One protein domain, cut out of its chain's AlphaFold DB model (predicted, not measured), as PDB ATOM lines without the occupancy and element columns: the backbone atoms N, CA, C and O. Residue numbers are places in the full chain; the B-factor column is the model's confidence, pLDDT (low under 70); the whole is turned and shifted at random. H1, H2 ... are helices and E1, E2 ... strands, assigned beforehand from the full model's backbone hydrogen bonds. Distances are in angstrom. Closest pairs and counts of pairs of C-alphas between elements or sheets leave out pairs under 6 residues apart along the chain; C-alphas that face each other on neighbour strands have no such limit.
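Overview. This is residues 2 to 14 and 21 to 48 of the 302 residues of the protein "DUF4124 domain-containing protein" of Methylophaga sp. 41_12_T18 (UniProt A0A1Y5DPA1). A small sheet of three strands, the hairpin of E1 and E2 with E3 along the other side of E1, makes one end of the domain, and a lone helix, H1, stands free at the other end, with no contact to the sheet. The length of the whole comes from this free helix and the gap of the cut between it and the sheet. The printed part has 41 residues, with one named helix and three named strands in the order H1 E1 E2 E3; the sheet runs E2 E1 E3, antiparallel throughout, and the class is mixed, helices and strands. The whole is extended, with a radius of gyration of the C-alphas of 17.6 A and spans of 54 by 21 by 11 A.

Along the chain. In the sheet, E1 is residues 22 to 26, 13.9 A from first to last C-alpha, beginning at (110.098, 36.409, 60.362). E2 is residues 32 to 35, 10.5 A, and E3 is residues 44 to 47, 9.4 A, ending at (115.050, 37.541, 62.273). H1 is residues 2 to 14, 18.9 A, with C-alpha 2 at (82.204, 11.658, 69.285).

Arrangement. E1 is the inner strand. E1 and E2 form a hairpin, antiparallel at 154 degrees; N 23 and O 35 are 2.8 A apart, within hydrogen-bond range. E1 and E3 are antiparallel at 142 degrees, with N 45 and O 24 at 2.8 A. The edge strands E2 and E3 are apart. H1 is not on the sheet, with 0 pairs of C-alphas within 10 A; every O i to N i+4 pair in H1 is within hydrogen-bond range.

Size, cuts and confidence. The C-alphas of Arg 2 and Ser 29, the two farthest apart, are 54.0 A apart. Residues 15 to 20 are not printed, and C-alphas 14 and 21 are 16.3 A apart across this cut. The link E1 to E2 is tight and E2 to E3 is short. Mean pLDDT of the printed part is 72.3; residues 2 to 3, 13 to 14, 21, 29 to 33 and 47 to 48 are under 70.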
ATOM      1  N   ARG A   2      80.767  11.830  68.935       61.12
ATOM      2  CA  ARG A   2      82.204  11.658  69.285       61.12
ATOM      3  C   ARG A   2      83.226  12.141  68.235       61.12
ATOM      4  O   ARG A   2      84.274  12.651  68.603       61.12
ATOM      5  N   LYS A   3      82.929  12.002  66.935       60.31
ATOM      6  CA  LYS A   3      83.850  12.396  65.847       60.31
ATOM      7  C   LYS A   3      83.967  13.915  65.672       60.31
ATOM      8  O   LYS A   3      85.050  14.401  65.390       60.31
ATOM      9  N   ILE A   4      82.876  14.651  65.891       70.44
ATOM     10  CA  ILE A   4      82.863  16.118  65.775       70.44
ATOM     11  C   ILE A   4      83.665  16.728  66.927       70.44
ATOM     12  O   ILE A   4      84.524  17.559  66.681       70.44
ATOM     13  N   GLN A   5      83.488  16.223  68.153       70.44
ATOM     14  CA  GLN A   5      84.249  16.678  69.325       70.44
ATOM     15  C   GLN A   5      85.763  16.444  69.187       70.44
ATOM     16  O   GLN A   5      86.549  17.291  69.598       70.44
ATOM     17  N   LEU A   6      86.173  15.335  68.562       74.25
ATOM     18  CA  LEU A   6      87.581  15.052  68.260       74.25
ATOM     19  C   LEU A   6      88.163  16.010  67.213       74.25
ATOM     20  O   LEU A   6      89.289  16.468  67.371       74.25
ATOM     21  N   VAL A   7      87.393  16.354  66.176       78.94
ATOM     22  CA  VAL A   7      87.822  17.310  65.142       78.94
ATOM     23  C   VAL A   7      87.920  18.729  65.708       78.94
ATOM     24  O   VAL A   7      88.887  19.429  65.423       78.94
ATOM     25  N   THR A   8      86.977  19.145  66.558       76.62
ATOM     26  CA  THR A   8      87.022  20.464  67.209       76.62
ATOM     27  C   THR A   8      88.187  20.572  68.194       76.62
ATOM     28  O   THR A   8      88.877  21.587  68.208       76.62
ATOM     29  N   ALA A   9      88.458  19.516  68.970       75.38
ATOM     30  CA  ALA A   9      89.615  19.471  69.863       75.38
ATOM     31  C   ALA A   9      90.943  19.507  69.086       75.38
ATOM     32  O   ALA A   9      91.873  20.193  69.498       75.38
ATOM     33  N   LEU A  10      91.017  18.830  67.935       74.94
ATOM     34  CA  LEU A  10      92.197  18.854  67.071       74.94
ATOM     35  C   LEU A  10      92.434  20.245  66.456       74.94
ATOM     36  O   LEU A  10      93.567  20.712  66.443       74.94
ATOM     37  N   LEU A  11      91.379  20.935  66.008       72.50
ATOM     38  CA  LEU A  11      91.474  22.295  65.456       72.50
ATOM     39  C   LEU A  11      91.958  23.325  66.491       72.50
ATOM     40  O   LEU A  11      92.763  24.188  66.151       72.50
ATOM     41  N   LEU A  12      91.530  23.202  67.753       70.06
ATOM     42  CA  LEU A  12      91.972  24.076  68.850       70.06
ATOM     43  C   LEU A  12      93.451  23.873  69.221       70.06
ATOM     44  O   LEU A  12      94.128  24.827  69.599       70.06
ATOM     45  N   ILE A  13      93.974  22.652  69.081       68.88
ATOM     46  CA  ILE A  13      95.394  22.358  69.332       68.88
ATOM     47  C   ILE A  13      96.277  22.898  68.196       68.88
ATOM     48  O   ILE A  13      97.397  23.326  68.442       68.88
ATOM     49  N   VAL A  14      95.788  22.936  66.951       63.22
ATOM     50  CA  VAL A  14      96.568  23.466  65.815       63.22
ATOM     51  C   VAL A  14      96.702  24.995  65.873       63.22
ATOM     52  O   VAL A  14      97.740  25.523  65.480       63.22
ATOM     53  N   ASP A  21     107.531  33.176  62.795       68.19
ATOM     54  CA  ASP A  21     108.930  33.571  62.672       68.19
ATOM     55  C   ASP A  21     109.110  34.428  61.413       68.19
ATOM     56  O   ASP A  21     108.693  34.036  60.326       68.19
ATOM     57  N   THR A  22     109.756  35.587  61.531       74.88
ATOM     58  CA  THR A  22     110.098  36.409  60.362       74.88
ATOM     59  C   THR A  22     111.466  35.998  59.833       74.88
ATOM     60  O   THR A  22     112.427  35.865  60.587       74.88
ATOM     61  N   TYR A  23     111.585  35.819  58.524       80.38
ATOM     62  CA  TYR A  23     112.815  35.446  57.839       80.38
ATOM     63  C   TYR A  23     113.248  36.550  56.885       80.38
ATOM     64  O   TYR A  23     112.424  37.249  56.307       80.38
ATOM     65  N   LYS A  24     114.559  36.680  56.700       75.19
ATOM     66  CA  LYS A  24     115.205  37.568  55.738       75.19
ATOM     67  C   LYS A  24     115.894  36.735  54.666       75.19
ATOM     68  O   LYS A  24     116.677  35.855  55.013       75.19
ATOM     69  N   TRP A  25     115.691  37.038  53.390       84.62
ATOM     70  CA  TRP A  25     116.426  36.396  52.292       84.62
ATOM     71  C   TRP A  25     116.817  37.401  51.203       84.62
ATOM     72  O   TRP A  25     116.334  38.534  51.184       84.62
ATOM     73  N   LEU A  26     117.744  36.991  50.336       73.31
ATOM     74  CA  LEU A  26     118.184  37.750  49.164       73.31
ATOM     75  C   LEU A  26     117.622  37.093  47.906       73.31
ATOM     76  O   LEU A  26     117.826  35.899  47.720       73.31
ATOM     77  N   ASP A  27     116.936  37.836  47.048       78.44
ATOM     78  CA  ASP A  27     116.525  37.312  45.744       78.44
ATOM     79  C   ASP A  27     117.706  37.208  44.757       78.44
ATOM     80  O   ASP A  27     118.832  37.628  45.039       78.44
ATOM     81  N   GLU A  28     117.443  36.652  43.574       74.00
ATOM     82  CA  GLU A  28     118.443  36.457  42.513       74.00
ATOM     83  C   GLU A  28     119.051  37.772  41.990       74.00
ATOM     84  O   GLU A  28     120.149  37.771  41.436       74.00
ATOM     85  N   SER A  29     118.369  38.902  42.192       69.31
ATOM     86  CA  SER A  29     118.839  40.243  41.830       69.31
ATOM     87  C   SER A  29     119.596  40.953  42.962       69.31
ATOM     88  O   SER A  29     120.051  42.085  42.790       69.31
ATOM     89  N   GLY A  30     119.760  40.296  44.118       66.12
ATOM     90  CA  GLY A  30     120.379  40.865  45.315       66.12
ATOM     91  C   GLY A  30     119.444  41.763  46.135       66.12
ATOM     92  O   GLY A  30     119.908  42.454  47.045       66.12
ATOM     93  N   GLY A  31     118.143  41.762  45.835       53.91
ATOM     94  CA  GLY A  31     117.102  42.445  46.598       53.91
ATOM     95  C   GLY A  31     116.845  41.750  47.934       53.91
ATOM     96  O   GLY A  31     116.805  40.525  48.013       53.91
ATOM     97  N   VAL A  32     116.694  42.528  49.007       69.50
ATOM     98  CA  VAL A  32     116.451  42.003  50.360       69.50
ATOM     99  C   VAL A  32     114.950  41.932  50.625       69.50
ATOM    100  O   VAL A  32     114.265  42.947  50.523       69.50
ATOM    101  N   HIS A  33     114.473  40.765  51.053       69.19
ATOM    102  CA  HIS A  33     113.068  40.503  51.377       69.19
ATOM    103  C   HIS A  33     112.903  40.037  52.821       69.19
ATOM    104  O   HIS A  33     113.830  39.462  53.400       69.19
ATOM    105  N   TYR A  34     111.713  40.276  53.375       79.69
ATOM    106  CA  TYR A  34     111.309  39.844  54.711       79.69
ATOM    107  C   TYR A  34     109.922  39.199  54.661       79.69
ATOM    108  O   TYR A  34     109.036  39.706  53.978       79.69
ATOM    109  N   GLY A  35     109.725  38.104  55.390       76.69
ATOM    110  CA  GLY A  35     108.440  37.410  55.456       76.69
ATOM    111  C   GLY A  35     108.507  36.117  56.258       76.69
ATOM    112  O   GLY A  35     109.584  35.653  56.617       76.69
ATOM    113  N   ASP A  36     107.353  35.533  56.542       78.31
ATOM    114  CA  ASP A  36     107.195  34.299  57.320       78.31
ATOM    115  C   ASP A  36     107.411  33.016  56.493       78.31
ATOM    116  O   ASP A  36     107.660  31.947  57.045       78.31
ATOM    117  N   SER A  37     107.373  33.132  55.162       78.69
ATOM    118  CA  SER A  37     107.519  32.023  54.210       78.69
ATOM    119  C   SER A  37     108.603  32.312  53.158       78.69
ATOM    120  O   SER A  37     108.281  32.755  52.051       78.69
ATOM    121  N   PRO A  38     109.896  32.088  53.462       80.56
ATOM    122  CA  PRO A  38     110.959  32.262  52.477       80.56
ATOM    123  C   PRO A  38     110.840  31.232  51.332       80.56
ATOM    124  O   PRO A  38     110.479  30.077  51.579       80.56
ATOM    125  N   PRO A  39     111.182  31.596  50.081       81.25
ATOM    126  CA  PRO A  39     111.237  30.643  48.977       81.25
ATOM    127  C   PRO A  39     112.253  29.526  49.252       81.25
ATOM    128  O   PRO A  39     113.379  29.785  49.672       81.25
ATOM    129  N   SER A  40     111.881  28.279  48.957       72.06
ATOM    130  CA  SER A  40     112.658  27.076  49.305       72.06
ATOM    131  C   SER A  40     114.052  26.995  48.673       72.06
ATOM    132  O   SER A  40     114.903  26.254  49.159       72.06
ATOM    133  N   ALA A  41     114.295  27.747  47.600       73.69
ATOM    134  CA  ALA A  41     115.558  27.758  46.864       73.69
ATOM    135  C   ALA A  41     116.544  28.843  47.334       73.69
ATOM    136  O   ALA A  41     117.607  28.998  46.735       73.69
ATOM    137  N   VAL A  42     116.212  29.604  48.384       72.06
ATOM    138  CA  VAL A  42     116.981  30.780  48.798       72.06
ATOM    139  C   VAL A  42     117.474  30.634  50.235       72.06
ATOM    140  O   VAL A  42     116.737  30.228  51.129       72.06
ATOM    141  N   SER A  43     118.734  31.005  50.479       73.69
ATOM    142  CA  SER A  43     119.277  31.074  51.837       73.69
ATOM    143  C   SER A  43     118.551  32.160  52.639       73.69
ATOM    144  O   SER A  43     118.753  33.354  52.406       73.69
ATOM    145  N   SER A  44     117.733  31.744  53.604       78.50
ATOM    146  CA  SER A  44     116.998  32.631  54.506       78.50
ATOM    147  C   SER A  44     117.564  32.610  55.927       78.50
ATOM    148  O   SER A  44     117.906  31.548  56.448       78.50
ATOM    149  N   GLN A  45     117.601  33.762  56.588       73.19
ATOM    150  CA  GLN A  45     118.007  33.926  57.982       73.19
ATOM    151  C   GLN A  45     116.796  34.306  58.839       73.19
ATOM    152  O   GLN A  45     116.120  35.285  58.531       73.19
ATOM    153  N   ARG A  46     116.539  33.584  59.938       70.31
ATOM    154  CA  ARG A  46     115.506  33.978  60.912       70.31
ATOM    155  C   ARG A  46     115.892  35.302  61.582       70.31
ATOM    156  O   ARG A  46     117.025  35.465  62.041       70.31
ATOM    157  N   VAL A  47     114.949  36.231  61.628       65.12
ATOM    158  CA  VAL A  47     115.050  37.541  62.273       65.12
ATOM    159  C   VAL A  47     114.289  37.472  63.590       65.12
ATOM    160  O   VAL A  47     113.115  37.118  63.616       65.12
ATOM    161  N   PHE A  48     114.963  37.810  64.686       58.34
ATOM    162  CA  PHE A  48     114.329  37.930  65.993       58.34
ATOM    163  C   PHE A  48     113.854  39.370  66.182       58.34
ATOM    164  O   PHE A  48     114.678  40.281  66.277       58.34
TER     165      PHE A  48